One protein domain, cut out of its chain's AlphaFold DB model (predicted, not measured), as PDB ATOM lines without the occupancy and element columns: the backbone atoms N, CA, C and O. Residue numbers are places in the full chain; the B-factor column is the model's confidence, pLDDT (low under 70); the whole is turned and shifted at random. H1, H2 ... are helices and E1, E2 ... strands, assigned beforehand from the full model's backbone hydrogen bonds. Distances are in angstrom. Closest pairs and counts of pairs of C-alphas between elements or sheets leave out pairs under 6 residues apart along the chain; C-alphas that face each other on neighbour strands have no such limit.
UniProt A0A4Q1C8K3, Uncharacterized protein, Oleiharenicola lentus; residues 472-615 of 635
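What this domain is: This is residues 472 to 615 of the 635 residues of an uncharacterized protein of Oleiharenicola lentus (UniProt A0A4Q1C8K3). A small core of two short parallel strands, E2 and E3, has H4 on one side and H6 on the opposite side, and H7, the longest helix, runs past H4 at one end of the longest axis. At the other end H1, H2, H3 and the lone strand E1 make a looser second group, which meets the first where H1 touches the beginning of H6; H5 follows just beyond the end of E3. The printed part has 144 residues with seven named helices and three named strands, in the order H1 H2 E1 H3 E2 H4 E3 H5 H6 H7; the sheet is E2 beside E3, and the class is mostly helix. The whole is compact, with a radius of gyration of the C-alphas of 14.3 A, and spans 41 by 34 by 27 A.

Where its parts are: Begin at C-alpha 472 and go on to C-alpha 476 at (587.030, 664.270, 751.814), where H1 starts; it covers residues 476 to 485 and is 14.2 A long. H2, residues 487 to 490, measures 4.9 A, and E1, residues 494 to 496, measures 6.7 A. H3 takes residues 504 to 516 over 18.1 A. Look next for E2 at residues 533 to 535, 6.4 A, beginning at (592.731, 667.650, 738.484). H4, residues 545 to 553, spans 12.1 A; E3, residues 557 to 560, spans 10.2 A; H5, residues 563 to 568, spans 9.0 A. H6 runs from 583 to 594 over 16.6 A, and H7 from 596 to 613 over 25.9 A, ending at C-alpha 613, (597.126, 649.388, 726.789).

How they stand to each other: Start at H1, the hub, which touches three helices. It touches H2, with the closest C-alphas, those of Gln 483 and Ala 490, 5.5 A apart. H3 only just touches H1, with 3 pairs of C-alphas within 8 A, by its residues 513 to 516 alone; the closest C-alphas are those of Leu 476 and Asp 513, 6.2 A, at a shallow tilt of 8 degrees, the same way. H1 touches H6, by residues 583 to 586 alone, at a steep tilt of 64 degrees, the same way, with the C-alphas of Thr 478 and Ala 586 closest at 5.2 A. E1 pairs with no named strand; its closest C-alpha to H1 is that of Phe 495, 7.1 A from that of Val 479. Now look at E2 and E3, parallel at 8 degrees: the C-alphas of 534 and 557 face each other at 4.5 A, and N 558 and O 534 are within hydrogen-bond range at 2.9 A. E2, H4 and E3 form a strand-helix-strand unit, two parallel neighbour strands with a helix between them along the chain, and its crossover is right-handed. Residues 559 to 560 of E3 also pair, parallel, with residues 576 to 577. The closest C-alphas of E2 and H6, those of Leu 535 and Leu 585, are 6.3 A apart. H7 touches H4 with residues 603 to 611 alone, about perpendicular at 76 degrees, the C-alphas of Ala 552 and Ala 607 being closest at 4.4 A. H5 touches no helix; it is close to but not clearly touching H7, at Trp 568 and Ile 610, C-alphas 7.5 A apart. Every O i to N i+4 pair is within hydrogen-bond range in H1, H3, H4, H5 and H6; in H7 12 of 14 are, and H2 is too short for such a pair.

The domain as a whole: The two C-alphas farthest apart, those of Phe 515 and Asp 612, are 41.6 A from each other. The printed part has no cut. The long links are H3 to E2, residues 517 to 532, and H5 to H6, residues 569 to 582. The mean pLDDT of the printed part is 89.6, and residues 500 to 502 are under 70.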
ATOM      1  N   ALA A 472     588.757 670.032 741.327       94.81
ATOM      2  CA  ALA A 472     589.477 668.832 741.722       94.81
ATOM      3  C   ALA A 472     588.480 667.730 742.071       94.81
ATOM      4  O   ALA A 472     587.636 667.916 742.948       94.81
ATOM      5  N   PHE A 473     588.602 666.576 741.421       93.88
ATOM      6  CA  PHE A 473     588.037 665.353 741.974       93.88
ATOM      7  C   PHE A 473     588.937 664.935 743.139       93.88
ATOM      8  O   PHE A 473     590.118 664.699 742.906       93.88
ATOM      9  N   ALA A 474     588.449 664.950 744.379       91.50
ATOM     10  CA  ALA A 474     589.282 664.752 745.562       91.50
ATOM     11  C   ALA A 474     588.514 664.082 746.709       91.50
ATOM     12  O   ALA A 474     587.335 664.379 746.909       91.50
ATOM     13  N   PRO A 475     589.170 663.221 747.508       88.69
ATOM     14  CA  PRO A 475     588.536 662.615 748.669       88.69
ATOM     15  C   PRO A 475     588.402 663.619 749.823       88.69
ATOM     16  O   PRO A 475     589.273 664.470 750.020       88.69
ATOM     17  N   LEU A 476     587.357 663.451 750.640       88.75
ATOM     18  CA  LEU A 476     587.030 664.270 751.814       88.75
ATOM     19  C   LEU A 476     588.247 664.667 752.657       88.75
ATOM     20  O   LEU A 476     588.406 665.830 753.012       88.75
ATOM     21  N   ARG A 477     589.129 663.712 752.954       85.44
ATOM     22  CA  ARG A 477     590.324 663.940 753.773       85.44
ATOM     23  C   ARG A 477     591.304 664.947 753.181       85.44
ATOM     24  O   ARG A 477     591.869 665.748 753.918       85.44
ATOM     25  N   THR A 478     591.487 664.923 751.864       88.81
ATOM     26  CA  THR A 478     592.315 665.905 751.158       88.81
ATOM     27  C   THR A 478     591.712 667.298 751.292       88.81
ATOM     28  O   THR A 478     592.426 668.259 751.566       88.81
ATOM     29  N   VAL A 479     590.389 667.398 751.135       90.06
ATOM     30  CA  VAL A 479     589.646 668.662 751.226       90.06
ATOM     31  C   VAL A 479     589.714 669.235 752.639       90.06
ATOM     32  O   VAL A 479     590.098 670.388 752.807       90.06
ATOM     33  N   GLU A 480     589.407 668.416 753.645       87.75
ATOM     34  CA  GLU A 480     589.444 668.783 755.062       87.75
ATOM     35  C   GLU A 480     590.834 669.290 755.464       87.75
ATOM     36  O   GLU A 480     590.963 670.387 756.010       87.75
ATOM     37  N   TRP A 481     591.889 668.556 755.101       87.25
ATOM     38  CA  TRP A 481     593.250 668.970 755.424       87.25
ATOM     39  C   TRP A 481     593.642 670.284 754.737       87.25
ATOM     40  O   TRP A 481     594.198 671.175 755.384       87.25
ATOM     41  N   LEU A 482     593.321 670.450 753.446       89.50
ATOM     42  CA  LEU A 482     593.590 671.693 752.717       89.50
ATOM     43  C   LEU A 482     592.831 672.873 753.326       89.50
ATOM     44  O   LEU A 482     593.406 673.946 753.471       89.50
ATOM     45  N   GLN A 483     591.571 672.690 753.722       87.62
ATOM     46  CA  GLN A 483     590.785 673.734 754.380       87.62
ATOM     47  C   GLN A 483     591.401 674.149 755.720       87.62
ATOM     48  O   GLN A 483     591.467 675.343 756.011       87.62
ATOM     49  N   ARG A 484     591.900 673.191 756.513       81.75
ATOM     50  CA  ARG A 484     592.525 673.487 757.810       81.75
ATOM     51  C   ARG A 484     593.909 674.116 757.679       81.75
ATOM     52  O   ARG A 484     594.205 675.063 758.399       81.75
ATOM     53  N   ARG A 485     594.766 673.596 756.799       84.50
ATOM     54  CA  ARG A 485     596.198 673.954 756.752       84.50
ATOM     55  C   ARG A 485     596.558 674.934 755.638       84.50
ATOM     56  O   ARG A 485     597.498 675.708 755.781       84.50
ATOM     57  N   HIS A 486     595.805 674.935 754.541       89.25
ATOM     58  CA  HIS A 486     596.047 675.781 753.371       89.25
ATOM     59  C   HIS A 486     594.750 676.442 752.863       89.25
ATOM     60  O   HIS A 486     594.422 676.311 751.679       89.25
ATOM     61  N   PRO A 487     594.010 677.191 753.708       89.38
ATOM     62  CA  PRO A 487     592.693 677.729 753.352       89.38
ATOM     63  C   PRO A 487     592.723 678.617 752.100       89.38
ATOM     64  O   PRO A 487     591.807 678.569 751.283       89.38
ATOM     65  N   ALA A 488     593.810 679.368 751.885       91.06
ATOM     66  CA  ALA A 488     593.995 680.187 750.685       91.06
ATOM     67  C   ALA A 488     594.146 679.356 749.398       91.06
ATOM     68  O   ALA A 488     593.772 679.820 748.322       91.06
ATOM     69  N   VAL A 489     594.709 678.145 749.490       92.31
ATOM     70  CA  VAL A 489     594.753 677.196 748.370       92.31
ATOM     71  C   VAL A 489     593.376 676.581 748.190       92.31
ATOM     72  O   VAL A 489     592.845 676.641 747.089       92.31
ATOM     73  N   ALA A 490     592.773 676.057 749.260       91.94
ATOM     74  CA  ALA A 490     591.454 675.432 749.211       91.94
ATOM     75  C   ALA A 490     590.396 676.352 748.577       91.94
ATOM     76  O   ALA A 490     589.628 675.902 747.738       91.94
ATOM     77  N   ALA A 491     590.419 677.652 748.891       92.19
ATOM     78  CA  ALA A 491     589.499 678.645 748.336       92.19
ATOM     79  C   ALA A 491     589.618 678.857 746.811       92.19
ATOM     80  O   ALA A 491     588.701 679.405 746.204       92.19
ATOM     81  N   ARG A 492     590.722 678.437 746.174       93.25
ATOM     82  CA  ARG A 492     590.895 678.502 744.708       93.25
ATOM     83  C   ARG A 492     590.279 677.318 743.971       93.25
ATOM     84  O   ARG A 492     590.209 677.355 742.745       93.25
ATOM     85  N   TRP A 493     589.898 676.267 744.690       94.88
ATOM     86  CA  TRP A 493     589.457 675.005 744.120       94.88
ATOM     87  C   TRP A 493     588.012 674.722 744.506       94.88
ATOM     88  O   TRP A 493     587.603 674.893 745.650       94.88
ATOM     89  N   THR A 494     587.241 674.227 743.546       94.88
ATOM     90  CA  THR A 494     585.980 673.551 743.847       94.88
ATOM     91  C   THR A 494     586.245 672.058 743.895       94.88
ATOM     92  O   THR A 494     586.710 671.467 742.918       94.88
ATOM     93  N   PHE A 495     585.962 671.443 745.034       94.06
ATOM     94  CA  PHE A 495     586.189 670.019 745.224       94.06
ATOM     95  C   PHE A 495     584.937 669.230 744.870       94.06
ATOM     96  O   PHE A 495     583.825 669.627 745.219       94.06
ATOM     97  N   ARG A 496     585.131 668.106 744.185       92.31
ATOM     98  CA  ARG A 496     584.097 667.143 743.815       92.31
ATOM     99  C   ARG A 496     584.491 665.763 744.319       92.31
ATOM    100  O   ARG A 496     585.640 665.364 744.182       92.31
ATOM    101  N   GLN A 497     583.533 665.018 744.841       87.00
ATOM    102  CA  GLN A 497     583.689 663.597 745.151       87.00
ATOM    103  C   GLN A 497     582.486 662.849 744.588       87.00
ATOM    104  O   GLN A 497     581.443 663.471 744.424       87.00
ATOM    105  N   GLY A 498     582.636 661.560 744.254       80.06
ATOM    106  CA  GLY A 498     581.612 660.731 743.602       80.06
ATOM    107  C   GLY A 498     580.200 660.812 744.209       80.06
ATOM    108  O   GLY A 498     579.997 661.396 745.270       80.06
ATOM    109  N   PRO A 499     579.188 660.247 743.545       77.12
ATOM    110  CA  PRO A 499     577.786 660.497 743.828       77.12
ATOM    111  C   PRO A 499     577.363 660.190 745.275       77.12
ATOM    112  O   PRO A 499     578.020 659.481 746.029       77.12
ATOM    113  N   ALA A 500     576.299 660.867 745.714       61.12
ATOM    114  CA  ALA A 500     575.883 660.952 747.125       61.12
ATOM    115  C   ALA A 500     574.682 660.083 747.501       61.12
ATOM    116  O   ALA A 500     574.257 660.078 748.657       61.12
ATOM    117  N   ARG A 501     574.043 659.455 746.520       67.00
ATOM    118  CA  ARG A 501     572.702 658.888 746.697       67.00
ATOM    119  C   ARG A 501     572.620 657.443 746.252       67.00
ATOM    120  O   ARG A 501     571.533 656.876 746.335       67.00
ATOM    121  N   LEU A 502     573.736 656.866 745.801       68.06
ATOM    122  CA  LEU A 502     573.701 655.606 745.101       68.06
ATOM    123  C   LEU A 502     573.978 654.395 745.989       68.06
ATOM    124  O   LEU A 502     574.428 653.412 745.476       68.06
ATOM    125  N   ASN A 503     573.870 654.408 747.306       75.00
ATOM    126  CA  ASN A 503     573.819 653.209 748.170       75.00
ATOM    127  C   ASN A 503     574.064 653.666 749.599       75.00
ATOM    128  O   ASN A 503     574.427 654.816 749.838       75.00
ATOM    129  N   GLN A 504     573.867 652.773 750.565       80.88
ATOM    130  CA  GLN A 504     574.097 653.102 751.965       80.88
ATOM    131  C   GLN A 504     575.539 653.601 752.231       80.88
ATOM    132  O   GLN A 504     575.662 654.663 752.842       80.88
ATOM    133  N   PRO A 505     576.624 652.951 751.751       80.62
ATOM    134  CA  PRO A 505     577.979 653.501 751.873       80.62
ATOM    135  C   PRO A 505     578.152 654.920 751.307       80.62
ATOM    136  O   PRO A 505     578.752 655.770 751.962       80.62
ATOM    137  N   GLU A 506     577.613 655.211 750.124       81.06
ATOM    138  CA  GLU A 506     577.681 656.541 749.511       81.06
ATOM    139  C   GLU A 506     576.830 657.582 750.243       81.06
ATOM    140  O   GLU A 506     577.249 658.736 750.359       81.06
ATOM    141  N   GLN A 507     575.662 657.187 750.757       85.38
ATOM    142  CA  GLN A 507     574.791 658.035 751.575       85.38
ATOM    143  C   GLN A 507     575.481 658.410 752.888       85.38
ATOM    144  O   GLN A 507     575.491 659.585 753.256       85.38
ATOM    145  N   LEU A 508     576.115 657.441 753.559       89.25
ATOM    146  CA  LEU A 508     576.944 657.688 754.740       89.25
ATOM    147  C   LEU A 508     578.126 658.591 754.390       89.25
ATOM    148  O   LEU A 508     578.343 659.593 755.059       89.25
ATOM    149  N   ALA A 509     578.826 658.327 753.285       86.94
ATOM    150  CA  ALA A 509     579.890 659.211 752.827       86.94
ATOM    151  C   ALA A 509     579.367 660.634 752.550       86.94
ATOM    152  O   ALA A 509     580.056 661.602 752.837       86.94
ATOM    153  N   SER A 510     578.155 660.799 752.009       87.19
ATOM    154  CA  SER A 510     577.561 662.124 751.783       87.19
ATOM    155  C   SER A 510     577.216 662.835 753.090       87.19
ATOM    156  O   SER A 510     577.270 664.067 753.157       87.19
ATOM    157  N   LEU A 511     576.842 662.086 754.126       90.50
ATOM    158  CA  LEU A 511     576.696 662.624 755.472       90.50
ATOM    159  C   LEU A 511     578.061 663.049 756.033       90.50
ATOM    160  O   LEU A 511     578.159 664.159 756.547       90.50
ATOM    161  N   ASP A 512     579.116 662.244 755.859       91.69
ATOM    162  CA  ASP A 512     580.489 662.605 756.249       91.69
ATOM    163  C   ASP A 512     580.917 663.913 755.590       91.69
ATOM    164  O   ASP A 512     581.391 664.827 756.262       91.69
ATOM    165  N   ASP A 513     580.723 664.030 754.282       89.06
ATOM    166  CA  ASP A 513     581.135 665.207 753.530       89.06
ATOM    167  C   ASP A 513     580.382 666.450 753.993       89.06
ATOM    168  O   ASP A 513     581.000 667.464 754.291       89.06
ATOM    169  N   ARG A 514     579.053 666.372 754.144       88.81
ATOM    170  CA  ARG A 514     578.259 667.498 754.659       88.81
ATOM    171  C   ARG A 514     578.646 667.881 756.081       88.81
ATOM    172  O   ARG A 514     578.563 669.051 756.433       88.81
ATOM    173  N   PHE A 515     579.052 666.910 756.893       89.38
ATOM    174  CA  PHE A 515     579.423 667.138 758.283       89.38
ATOM    175  C   PHE A 515     580.842 667.706 758.444       89.38
ATOM    176  O   PHE A 515     581.108 668.455 759.388       89.38
ATOM    177  N   ASN A 516     581.773 667.345 757.558       90.06
ATOM    178  CA  ASN A 516     583.184 667.730 757.670       90.06
ATOM    179  C   ASN A 516     583.615 668.820 756.678       90.06
ATOM    180  O   ASN A 516     584.485 669.609 757.023       90.06
ATOM    181  N   ALA A 517     583.033 668.871 755.478       89.12
ATOM    182  CA  ALA A 517     583.373 669.816 754.414       89.12
ATOM    183  C   ALA A 517     582.134 670.185 753.558       89.12
ATOM    184  O   ALA A 517     582.013 669.730 752.418       89.12
ATOM    185  N   PRO A 518     581.225 671.055 754.046       84.25
ATOM    186  CA  PRO A 518     579.980 671.420 753.350       84.25
ATOM    187  C   PRO A 518     580.152 671.977 751.926       84.25
ATOM    188  O   PRO A 518     579.219 671.932 751.128       84.25
ATOM    189  N   ALA A 519     581.335 672.507 751.601       85.69
ATOM    190  CA  ALA A 519     581.670 673.028 750.274       85.69
ATOM    191  C   ALA A 519     581.990 671.935 749.228       85.69
ATOM    192  O   ALA A 519     582.138 672.248 748.046       85.69
ATOM    193  N   LEU A 520     582.124 670.669 749.641       90.19
ATOM    194  CA  LEU A 520     582.401 669.541 748.751       90.19
ATOM    195  C   LEU A 520     581.175 669.220 747.883       90.19
ATOM    196  O   LEU A 520     580.092 668.916 748.382       90.19
ATOM    197  N   GLN A 521     581.348 669.274 746.564       90.19
ATOM    198  CA  GLN A 521     580.293 668.990 745.595       90.19
ATOM    199  C   GLN A 521     580.168 667.488 745.318       90.19
ATOM    200  O   GLN A 521     581.158 666.762 745.226       90.19
ATOM    201  N   ARG A 522     578.931 667.033 745.103       83.69
ATOM    202  CA  ARG A 522     578.583 665.642 744.783       83.69
ATOM    203  C   ARG A 522     577.850 665.602 743.433       83.69
ATOM    204  O   ARG A 522     576.655 665.905 743.403       83.69
ATOM    205  N   PRO A 523     578.528 665.290 742.315       84.81
ATOM    206  CA  PRO A 523     577.868 665.117 741.030       84.81
ATOM    207  C   PRO A 523     576.965 663.873 741.049       84.81
ATOM    208  O   PRO A 523     577.064 663.026 741.932       84.81
ATOM    209  N   ALA A 524     576.061 663.757 740.075       78.06
ATOM    210  CA  ALA A 524     575.108 662.642 740.001       78.06
ATOM    211  C   ALA A 524     575.749 661.302 739.590       78.06
ATOM    212  O   ALA A 524     575.160 660.248 739.806       78.06
ATOM    213  N   ALA A 525     576.951 661.347 739.019       83.00
ATOM    214  CA  ALA A 525     577.706 660.190 738.560       83.00
ATOM    215  C   ALA A 525     579.197 660.394 738.842       83.00
ATOM    216  O   ALA A 525     579.636 661.511 739.119       83.00
ATOM    217  N   TRP A 526     579.991 659.337 738.684       86.06
ATOM    218  CA  TRP A 526     581.457 659.376 738.755       86.06
ATOM    219  C   TRP A 526     582.115 660.071 737.537       86.06
ATOM    220  O   TRP A 526     583.252 659.765 737.191       86.06
ATOM    221  N   SER A 527     581.406 660.996 736.875       86.12
ATOM    222  CA  SER A 527     581.912 661.746 735.720       86.12
ATOM    223  C   SER A 527     583.006 662.735 736.129       86.12
ATOM    224  O   SER A 527     582.945 663.367 737.189       86.12
ATOM    225  N   LEU A 528     583.981 662.898 735.237       92.19
ATOM    226  CA  LEU A 528     585.060 663.875 735.339       92.19
ATOM    227  C   LEU A 528     584.827 665.119 734.468       92.19
ATOM    228  O   LEU A 528     585.753 665.897 734.245       92.19
ATOM    229  N   ASP A 529     583.604 665.344 733.987       91.00
ATOM    230  CA  ASP A 529     583.298 666.498 733.143       91.00
ATOM    231  C   ASP A 529     583.610 667.823 733.850       91.00
ATOM    232  O   ASP A 529     583.100 668.147 734.933       91.00
ATOM    233  N   GLY A 530     584.480 668.609 733.215       91.88
ATOM    234  CA  GLY A 530     584.958 669.881 733.742       91.88
ATOM    235  C   GLY A 530     585.873 669.755 734.963       91.88
ATOM    236  O   GLY A 530     586.051 670.753 735.654       91.88
ATOM    237  N   VAL A 531     586.414 668.569 735.263       94.44
ATOM    238  CA  VAL A 531     587.478 668.374 736.261       94.44
ATOM    239  C   VAL A 531     588.827 668.741 735.639       94.44
ATOM    240  O   VAL A 531     589.146 668.307 734.537       94.44
ATOM    241  N   THR A 532     589.636 669.529 736.350       94.88
ATOM    242  CA  THR A 532     590.983 669.950 735.923       94.88
ATOM    243  C   THR A 532     592.100 669.159 736.610       94.88
ATOM    244  O   THR A 532     593.236 669.178 736.144       94.88
ATOM    245  N   LEU A 533     591.794 668.475 737.717       95.50
ATOM    246  CA  LEU A 533     592.731 667.650 738.484       95.50
ATOM    247  C   LEU A 533     592.001 666.443 739.088       95.50
ATOM    248  O   LEU A 533     591.016 666.614 739.807       95.50
ATOM    249  N   CYS A 534     592.492 665.232 738.839       95.44
ATOM    250  CA  CYS A 534     591.947 664.009 739.427       95.44
ATOM    251  C   CYS A 534     592.847 663.486 740.552       95.44
ATOM    252  O   CYS A 534     593.904 662.910 740.316       95.44
ATOM    253  N   LEU A 535     592.422 663.650 741.796       93.06
ATOM    254  CA  LEU A 535     593.039 663.035 742.964       93.06
ATOM    255  C   LEU A 535     592.187 661.812 743.292       93.06
ATOM    256  O   LEU A 535     591.054 661.957 743.748       93.06
ATOM    257  N   GLY A 536     592.694 660.629 742.939       80.25
ATOM    258  CA  GLY A 536     591.929 659.386 742.902       80.25
ATOM    259  C   GLY A 536     591.165 659.101 744.198       80.25
ATOM    260  O   GLY A 536     591.488 659.664 745.252       80.25
ATOM    261  N   PRO A 537     590.145 658.228 744.152       78.56
ATOM    262  CA  PRO A 537     589.473 657.842 745.377       78.56
ATOM    263  C   PRO A 537     590.501 657.220 746.334       78.56
ATOM    264  O   PRO A 537     591.334 656.406 745.940       78.56
ATOM    265  N   LEU A 538     590.462 657.653 747.592       75.50
ATOM    266  CA  LEU A 538     591.193 657.038 748.698       75.50
ATOM    267  C   LEU A 538     590.205 656.386 749.648       75.50
ATOM    268  O   LEU A 538     589.007 656.686 749.613       75.50
ATOM    269  N   PHE A 539     590.727 655.540 750.534       71.44
ATOM    270  CA  PHE A 539     589.930 654.903 751.572       71.44
ATOM    271  C   PHE A 539     588.795 654.023 751.028       71.44
ATOM    272  O   PHE A 539     587.719 653.965 751.628       71.44
ATOM    273  N   GLY A 540     588.995 653.403 749.860       73.38
ATOM    274  CA  GLY A 540     587.998 652.531 749.230       73.38
ATOM    275  C   GLY A 540     586.717 653.226 748.799       73.38
ATOM    276  O   GLY A 540     585.681 652.587 748.621       73.38
ATOM    277  N   ARG A 541     586.723 654.561 748.707       77.44
ATOM    278  CA  ARG A 541     585.521 655.338 748.395       77.44
ATOM    279  C   ARG A 541     585.346 655.495 746.888       77.44
ATOM    280  O   ARG A 541     585.608 656.573 746.355       77.44
ATOM    281  N   GLY A 542     584.835 654.452 746.240       83.69
ATOM    282  CA  GLY A 542     584.432 654.473 744.832       83.69
ATOM    283  C   GLY A 542     585.296 653.632 743.896       83.69
ATOM    284  O   GLY A 542     586.325 653.116 744.322       83.69
ATOM    285  N   PRO A 543     584.884 653.512 742.622       89.31
ATOM    286  CA  PRO A 543     585.613 652.762 741.606       89.31
ATOM    287  C   PRO A 543     586.934 653.439 741.229       89.31
ATOM    288  O   PRO A 543     587.045 654.666 741.262       89.31
ATOM    289  N   LEU A 544     587.911 652.656 740.775       91.50
ATOM    290  CA  LEU A 544     589.151 653.150 740.175       91.50
ATOM    291  C   LEU A 544     588.957 653.665 738.742       91.50
ATOM    292  O   LEU A 544     589.806 654.408 738.246       91.50
ATOM    293  N   ARG A 545     587.846 653.327 738.072       93.12
ATOM    294  CA  ARG A 545     587.539 653.770 736.699       93.12
ATOM    295  C   ARG A 545     587.770 655.273 736.427       93.12
ATOM    296  O   ARG A 545     588.417 655.560 735.422       93.12
ATOM    297  N   PRO A 546     587.375 656.238 737.285       93.75
ATOM    298  CA  PRO A 546     587.673 657.656 737.063       93.75
ATOM    299  C   PRO A 546     589.177 657.956 736.996       93.75
ATOM    300  O   PRO A 546     589.602 658.811 736.228       93.75
ATOM    301  N   VAL A 547     590.015 657.235 737.745       94.81
ATOM    302  CA  VAL A 547     591.478 657.394 737.672       94.81
ATOM    303  C   VAL A 547     591.998 656.973 736.300       94.81
ATOM    304  O   VAL A 547     592.839 657.659 735.717       94.81
ATOM    305  N   LEU A 548     591.480 655.863 735.771       95.38
ATOM    306  CA  LEU A 548     591.854 655.361 734.453       95.38
ATOM    307  C   LEU A 548     591.344 656.285 733.333       95.38
ATOM    308  O   LEU A 548     592.089 656.573 732.397       95.38
ATOM    309  N   ASP A 549     590.128 656.822 733.472       96.38
ATOM    310  CA  ASP A 549     589.538 657.803 732.552       96.38
ATOM    311  C   ASP A 549     590.330 659.117 732.545       96.38
ATOM    312  O   ASP A 549     590.645 659.643 731.477       96.38
ATOM    313  N   ALA A 550     590.721 659.622 733.722       96.88
ATOM    314  CA  ALA A 550     591.571 660.803 733.848       96.88
ATOM    315  C   ALA A 550     592.921 660.600 733.155       96.88
ATOM    316  O   ALA A 550     593.377 661.473 732.413       96.88
ATOM    317  N   ALA A 551     593.540 659.435 733.365       97.38
ATOM    318  CA  ALA A 551     594.818 659.109 732.757       97.38
ATOM    319  C   ALA A 551     594.709 659.028 731.231       97.38
ATOM    320  O   ALA A 551     595.500 659.658 730.536       97.38
ATOM    321  N   ALA A 552     593.703 658.323 730.706       97.62
ATOM    322  CA  ALA A 552     593.463 658.189 729.270       97.62
ATOM    323  C   ALA A 552     593.106 659.524 728.588       97.62
ATOM    324  O   ALA A 552     593.464 659.747 727.426       97.62
ATOM    325  N   ALA A 553     592.420 660.422 729.303       97.19
ATOM    326  CA  ALA A 553     592.101 661.766 728.830       97.19
ATOM    327  C   ALA A 553     593.314 662.714 728.837       97.19
ATOM    328  O   ALA A 553     593.320 663.695 728.099       97.19
ATOM    329  N   GLY A 554     594.350 662.423 729.633       96.88
ATOM    330  CA  GLY A 554     595.503 663.306 729.832       96.88
ATOM    331  C   GLY A 554     595.282 664.379 730.897       96.88
ATOM    332  O   GLY A 554     595.982 665.392 730.904       96.88
ATOM    333  N   LEU A 555     594.333 664.166 731.813       96.06
ATOM    334  CA  LEU A 555     594.134 665.048 732.958       96.06
ATOM    335  C   LEU A 555     595.305 664.910 733.951       96.06
ATOM    336  O   LEU A 555     595.767 663.793 734.219       96.06
ATOM    337  N   PRO A 556     595.795 666.018 734.541       96.06
ATOM    338  CA  PRO A 556     596.626 665.976 735.740       96.06
ATOM    339  C   PRO A 556     595.990 665.077 736.797       96.06
ATOM    340  O   PRO A 556     594.805 665.230 737.107       96.06
ATOM    341  N   LEU A 557     596.757 664.130 737.343       95.75
ATOM    342  CA  LEU A 557     596.226 663.214 738.346       95.75
ATOM    343  C   LEU A 557     597.268 662.735 739.352       95.75
ATOM    344  O   LEU A 557     598.466 662.720 739.073       95.75
ATOM    345  N   ALA A 558     596.771 662.304 740.508       94.69
ATOM    346  CA  ALA A 558     597.482 661.488 741.479       94.69
ATOM    347  C   ALA A 558     596.578 660.324 741.887       94.69
ATOM    348  O   ALA A 558     595.424 660.540 742.252       94.69
ATOM    349  N   ALA A 559     597.079 659.096 741.793       92.44
ATOM    350  CA  ALA A 559     596.287 657.888 742.009       92.44
ATOM    351  C   ALA A 559     596.646 657.209 743.340       92.44
ATOM    352  O   ALA A 559     597.805 657.294 743.760       92.44
ATOM    353  N   PRO A 560     595.709 656.493 743.993       90.62
ATOM    354  CA  PRO A 560     596.080 655.545 745.041       90.62
ATOM    355  C   PRO A 560     597.085 654.534 744.487       90.62
ATOM    356  O   PRO A 560     597.012 654.167 743.319       90.62
ATOM    357  N   ARG A 561     598.018 654.070 745.314       90.88
ATOM    358  CA  ARG A 561     598.987 653.014 745.024       90.88
ATOM    359  C   ARG A 561     598.419 651.696 745.533       90.88
ATOM    360  O   ARG A 561     598.758 651.258 746.629       90.88
ATOM    361  N   THR A 562     597.565 651.082 744.732       88.31
ATOM    362  CA  THR A 562     597.178 649.681 744.894       88.31
ATOM    363  C   THR A 562     598.077 648.820 744.004       88.31
ATOM    364  O   THR A 562     598.761 649.358 743.122       88.31
ATOM    365  N   PRO A 563     598.120 647.494 744.199       89.56
ATOM    366  CA  PRO A 563     598.773 646.599 743.249       89.56
ATOM    367  C   PRO A 563     598.310 646.840 741.800       89.56
ATOM    368  O   PRO A 563     599.144 646.948 740.902       89.56
ATOM    369  N   THR A 564     597.004 647.032 741.582       90.62
ATOM    370  CA  THR A 564     596.429 647.283 740.251       90.62
ATOM    371  C   THR A 564     596.853 648.623 739.645       90.62
ATOM    372  O   THR A 564     597.289 648.671 738.496       90.62
ATOM    373  N   THR A 565     596.779 649.732 740.382       93.00
ATOM    374  CA  THR A 565     597.194 651.033 739.825       93.00
ATOM    375  C   THR A 565     598.710 651.127 739.646       93.00
ATOM    376  O   THR A 565     599.180 651.771 738.708       93.00
ATOM    377  N   ALA A 566     599.494 650.456 740.498       93.50
ATOM    378  CA  ALA A 566     600.938 650.339 740.318       93.50
ATOM    379  C   ALA A 566     601.292 649.606 739.016       93.50
ATOM    380  O   ALA A 566     602.264 649.983 738.365       93.50
ATOM    381  N   GLU A 567     600.496 648.609 738.620       92.31
ATOM    382  CA  GLU A 567     600.613 647.934 737.326       92.31
ATOM    383  C   GLU A 567     600.270 648.873 736.161       92.31
ATOM    384  O   GLU A 567     601.088 649.026 735.251       92.31
ATOM    385  N   TRP A 568     599.118 649.556 736.203       93.31
ATOM    386  CA  TRP A 568     598.686 650.471 735.132       93.31
ATOM    387  C   TRP A 568     599.715 651.568 734.850       93.31
ATOM    388  O   TRP A 568     599.992 651.907 733.699       93.31
ATOM    389  N   PHE A 569     600.302 652.115 735.916       94.94
ATOM    390  CA  PHE A 569     601.158 653.294 735.854       94.94
ATOM    391  C   PHE A 569     602.655 652.985 735.951       94.94
ATOM    392  O   PHE A 569     603.448 653.926 736.038       94.94
ATOM    393  N   ALA A 570     603.058 651.710 735.884       92.12
ATOM    394  CA  ALA A 570     604.441 651.262 736.073       92.12
ATOM    395  C   ALA A 570     605.465 651.973 735.167       92.12
ATOM    396  O   ALA A 570     606.590 652.229 735.593       92.12
ATOM    397  N   ASP A 571     605.069 652.307 733.935       92.19
ATOM    398  CA  ASP A 571     605.929 652.960 732.934       92.19
ATOM    399  C   ASP A 571     605.655 654.474 732.806       92.19
ATOM    400  O   ASP A 571     606.041 655.114 731.826       92.19
ATOM    401  N   THR A 572     604.973 655.060 733.791       93.88
ATOM    402  CA  THR A 572     604.643 656.491 733.833       93.88
ATOM    403  C   THR A 572     605.344 657.180 735.002       93.88
ATOM    404  O   THR A 572     605.873 656.539 735.908       93.88
ATOM    405  N   ARG A 573     605.338 658.516 735.002       93.69
ATOM    406  CA  ARG A 573     605.790 659.333 736.142       93.69
ATOM    407  C   ARG A 573     604.626 659.899 736.952       93.69
ATOM    408  O   ARG A 573     604.817 660.841 737.719       93.69
ATOM    409  N   LEU A 574     603.421 659.359 736.762       93.31
ATOM    410  CA  LEU A 574     602.256 659.812 737.503       93.31
ATOM    411  C   LEU A 574     602.432 659.499 738.999       93.31
ATOM    412  O   LEU A 574     602.898 658.412 739.354       93.31
ATOM    413  N   PRO A 575     602.089 660.439 739.893       92.88
ATOM    414  CA  PRO A 575     602.238 660.230 741.323       92.88
ATOM    415  C   PRO A 575     601.267 659.153 741.823       92.88
ATOM    416  O   PRO A 575     600.051 659.276 741.671       92.88
ATOM    417  N   LEU A 576     601.823 658.118 742.462       92.69
ATOM    418  CA  LEU A 576     601.069 657.083 743.171       92.69
ATOM    419  C   LEU A 576     601.261 657.235 744.679       92.69
ATOM    420  O   LEU A 576     602.385 657.088 745.181       92.69
ATOM    421  N   VAL A 577     600.167 657.490 745.387       90.50
ATOM    422  CA  VAL A 577     600.140 657.759 746.829       90.50
ATOM    423  C   VAL A 577     599.692 656.534 747.615       90.50
ATOM    424  O   VAL A 577     598.836 655.794 747.153       90.50
ATOM    425  N   ALA A 578     600.242 656.291 748.802       86.81
ATOM    426  CA  ALA A 578     599.776 655.170 749.617       86.81
ATOM    427  C   ALA A 578     598.275 655.345 749.968       86.81
ATOM    428  O   ALA A 578     597.884 656.463 750.316       86.81
ATOM    429  N   PRO A 579     597.427 654.299 749.860       82.19
ATOM    430  CA  PRO A 579     595.982 654.407 750.109       82.19
ATOM    431  C   PRO A 579     595.615 654.923 751.508       82.19
ATOM    432  O   PRO A 579     594.565 655.532 751.693       82.19
ATOM    433  N   ASP A 580     596.503 654.711 752.476       81.00
ATOM    434  CA  ASP A 580     596.408 655.138 753.869       81.00
ATOM    435  C   ASP A 580     597.048 656.510 754.147       81.00
ATOM    436  O   ASP A 580     597.067 656.960 755.294       81.00
ATOM    437  N   ASN A 581     597.556 657.201 753.123       84.25
ATOM    438  CA  ASN A 581     598.201 658.505 753.250       84.25
ATOM    439  C   ASN A 581     597.472 659.576 752.421       84.25
ATOM    440  O   ASN A 581     597.923 659.952 751.333       84.25
ATOM    441  N   PRO A 582     596.368 660.138 752.937       74.12
ATOM    442  CA  PRO A 582     595.636 661.183 752.230       74.12
ATOM    443  C   PRO A 582     596.392 662.506 752.129       74.12
ATOM    444  O   PRO A 582     596.136 663.281 751.208       74.12
ATOM    445  N   LEU A 583     597.349 662.761 753.029       82.25
ATOM    446  CA  LEU A 583     598.160 663.981 752.995       82.25
ATOM    447  C   LEU A 583     598.987 664.064 751.712       82.25
ATOM    448  O   LEU A 583     599.200 665.147 751.171       82.25
ATOM    449  N   ALA A 584     599.386 662.916 751.167       86.88
ATOM    450  CA  ALA A 584     600.111 662.863 749.910       86.88
ATOM    451  C   ALA A 584     599.298 663.419 748.723       86.88
ATOM    452  O   ALA A 584     599.888 664.041 747.840       86.88
ATOM    453  N   LEU A 585     597.963 663.282 748.702       89.50
ATOM    454  CA  LEU A 585     597.132 663.913 747.661       89.50
ATOM    455  C   LEU A 585     597.022 665.423 747.843       89.50
ATOM    456  O   LEU A 585     597.023 666.155 746.854       89.50
ATOM    457  N   ALA A 586     596.950 665.899 749.085       90.38
ATOM    458  CA  ALA A 586     596.969 667.332 749.342       90.38
ATOM    459  C   ALA A 586     598.292 667.950 748.873       90.38
ATOM    460  O   ALA A 586     598.288 668.958 748.170       90.38
ATOM    461  N   HIS A 587     599.420 667.292 749.155       91.56
ATOM    462  CA  HIS A 587     600.722 667.689 748.620       91.56
ATOM    463  C   HIS A 587     600.786 667.599 747.090       91.56
ATOM    464  O   HIS A 587     601.370 668.482 746.466       91.56
ATOM    465  N   ALA A 588     600.160 666.594 746.468       93.06
ATOM    466  CA  ALA A 588     600.077 666.506 745.009       93.06
ATOM    467  C   ALA A 588     599.304 667.690 744.404       93.06
ATOM    468  O   ALA A 588     599.728 668.234 743.385       93.06
ATOM    469  N   LEU A 589     598.222 668.140 745.049       94.94
ATOM    470  CA  LEU A 589     597.505 669.351 744.646       94.94
ATOM    471  C   LEU A 589     598.370 670.601 744.815       94.94
ATOM    472  O   LEU A 589     598.426 671.416 743.900       94.94
ATOM    473  N   LEU A 590     599.067 670.752 745.948       94.50
ATOM    474  CA  LEU A 590     599.970 671.887 746.178       94.50
ATOM    475  C   LEU A 590     601.097 671.938 745.135       94.50
ATOM    476  O   LEU A 590     601.399 673.007 744.607       94.50
ATOM    477  N   ALA A 591     601.685 670.787 744.802       93.50
ATOM    478  CA  ALA A 591     602.704 670.675 743.763       93.50
ATOM    479  C   ALA A 591     602.145 671.029 742.376       93.50
ATOM    480  O   ALA A 591     602.773 671.784 741.632       93.50
ATOM    481  N   HIS A 592     600.939 670.551 742.058       93.19
ATOM    482  CA  HIS A 592     600.252 670.905 740.821       93.19
ATOM    483  C   HIS A 592     599.974 672.409 740.729       93.19
ATOM    484  O   HIS A 592     600.210 673.013 739.686       93.19
ATOM    485  N   ASP A 593     599.515 673.025 741.817       90.69
ATOM    486  CA  ASP A 593     599.227 674.456 741.878       90.69
ATOM    487  C   ASP A 593     600.496 675.308 741.686       90.69
ATOM    488  O   ASP A 593     600.449 676.340 741.017       90.69
ATOM    489  N   ALA A 594     601.638 674.835 742.196       92.81
ATOM    490  CA  ALA A 594     602.937 675.483 742.038       92.81
ATOM    491  C   ALA A 594     603.563 675.297 740.640       92.81
ATOM    492  O   ALA A 594     604.280 676.182 740.172       92.81
ATOM    493  N   ALA A 595     603.322 674.164 739.971       92.94
ATOM    494  CA  ALA A 595     603.960 673.815 738.696       92.94
ATOM    495  C   ALA A 595     603.006 673.103 737.707       92.94
ATOM    496  O   ALA A 595     603.274 671.971 737.285       92.94
ATOM    497  N   PRO A 596     601.908 673.744 737.264       90.94
ATOM    498  CA  PRO A 596     600.849 673.069 736.505       90.94
ATOM    499  C   PRO A 596     601.326 672.507 735.157       90.94
ATOM    500  O   PRO A 596     600.907 671.423 734.749       90.94
ATOM    501  N   THR A 597     602.252 673.195 734.482       92.12
ATOM    502  CA  THR A 597     602.781 672.798 733.166       92.12
ATOM    503  C   THR A 597     603.550 671.477 733.200       92.12
ATOM    504  O   THR A 597     603.450 670.683 732.263       92.12
ATOM    505  N   LEU A 598     604.280 671.205 734.287       92.38
ATOM    506  CA  LEU A 598     604.995 669.942 734.477       92.38
ATOM    507  C   LEU A 598     604.011 668.769 734.558       92.38
ATOM    508  O   LEU A 598     604.192 667.761 733.878       92.38
ATOM    509  N   HIS A 599     602.949 668.925 735.348       91.88
ATOM    510  CA  HIS A 599     601.941 667.882 735.531       91.88
ATOM    511  C   HIS A 599     601.148 667.610 734.250       91.88
ATOM    512  O   HIS A 599     600.937 666.450 733.910       91.88
ATOM    513  N   VAL A 600     600.776 668.649 733.493       92.38
ATOM    514  CA  VAL A 600     600.106 668.483 732.190       92.38
ATOM    515  C   VAL A 600     600.980 667.695 731.210       92.38
ATOM    516  O   VAL A 600     600.490 666.796 730.525       92.38
ATOM    517  N   ARG A 601     602.288 667.979 731.166       94.06
ATOM    518  CA  ARG A 601     603.232 667.258 730.301       94.06
ATOM    519  C   ARG A 601     603.314 665.772 730.652       94.06
ATOM    520  O   ARG A 601     603.255 664.934 729.753       94.06
ATOM    521  N   GLU A 602     603.462 665.442 731.933       94.69
ATOM    522  CA  GLU A 602     603.554 664.043 732.371       94.69
ATOM    523  C   GLU A 602     602.229 663.293 732.155       94.69
ATOM    524  O   GLU A 602     602.244 662.159 731.675       94.69
ATOM    525  N   SER A 603     601.081 663.942 732.387       95.25
ATOM    526  CA  SER A 603     599.762 663.366 732.089       95.25
ATOM    527  C   SER A 603     599.525 663.136 730.600       95.25
ATOM    528  O   SER A 603     598.994 662.093 730.229       95.25
ATOM    529  N   THR A 604     599.970 664.047 729.732       95.25
ATOM    530  CA  THR A 604     599.869 663.868 728.272       95.25
ATOM    531  C   THR A 604     600.648 662.633 727.817       95.25
ATOM    532  O   THR A 604     600.135 661.817 727.055       95.25
ATOM    533  N   ARG A 605     601.866 662.446 728.340       94.88
ATOM    534  CA  ARG A 605     602.692 661.270 728.038       94.88
ATOM    535  C   ARG A 605     602.070 659.976 728.562       94.88
ATOM    536  O   ARG A 605     602.116 658.950 727.887       94.88
ATOM    537  N   ALA A 606     601.500 660.009 729.765       96.31
ATOM    538  CA  ALA A 606     600.811 658.855 730.328       96.31
ATOM    539  C   ALA A 606     599.560 658.483 729.514       96.31
ATOM    540  O   ALA A 606     599.314 657.300 729.301       96.31
ATOM    541  N   ALA A 607     598.815 659.467 729.001       97.88
ATOM    542  CA  ALA A 607     597.598 659.236 728.225       97.88
ATOM    543  C   ALA A 607     597.827 658.385 726.975       97.88
ATOM    544  O   ALA A 607     597.006 657.528 726.659       97.88
ATOM    545  N   GLU A 608     598.943 658.584 726.271       95.94
ATOM    546  CA  GLU A 608     599.308 657.764 725.111       95.94
ATOM    547  C   GLU A 608     599.481 656.291 725.496       95.94
ATOM    548  O   GLU A 608     598.868 655.420 724.880       95.94
ATOM    549  N   LEU A 609     600.234 656.019 726.566       95.75
ATOM    550  CA  LEU A 609     600.467 654.662 727.069       95.75
ATOM    551  C   LEU A 609     599.179 654.002 727.573       95.75
ATOM    552  O   LEU A 609     598.944 652.822 727.317       95.75
ATOM    553  N   ILE A 610     598.342 654.754 728.290       97.31
ATOM    554  CA  ILE A 610     597.087 654.229 728.829       97.31
ATOM    555  C   ILE A 610     596.092 653.943 727.707       97.31
ATOM    556  O   ILE A 610     595.478 652.882 727.719       97.31
ATOM    557  N   ARG A 611     595.957 654.821 726.706       96.81
ATOM    558  CA  ARG A 611     595.078 654.556 725.556       96.81
ATOM    559  C   ARG A 611     595.532 653.345 724.748       96.81
ATOM    560  O   ARG A 611     594.685 652.587 724.303       96.81
ATOM    561  N   ASP A 612     596.834 653.128 724.592       95.00
ATOM    562  CA  ASP A 612     597.356 651.943 723.901       95.00
ATOM    563  C   ASP A 612     597.022 650.637 724.651       95.00
ATOM    564  O   ASP A 612     596.511 649.678 724.074       95.00
ATOM    565  N   ARG A 613     597.235 650.613 725.973       95.00
ATOM    566  CA  ARG A 613     597.126 649.388 726.789       95.00
ATOM    567  C   ARG A 613     595.725 649.090 727.312       95.00
ATOM    568  O   ARG A 613     595.403 647.929 727.561       95.00
ATOM    569  N   HIS A 614     594.915 650.127 727.503       96.75
ATOM    570  CA  HIS A 614     593.623 650.071 728.188       96.75
ATOM    571  C   HIS A 614     592.461 650.548 727.300       96.75
ATOM    572  O   HIS A 614     591.410 650.934 727.815       96.75
ATOM    573  N   ALA A 615     592.624 650.513 725.971       97.12
ATOM    574  CA  ALA A 615     591.550 650.845 725.039       97.12
ATOM    575  C   ALA A 615     590.424 649.793 725.062       97.12
ATOM    576  O   ALA A 615     590.672 648.616 724.765       97.12
TER     577      ALA A 615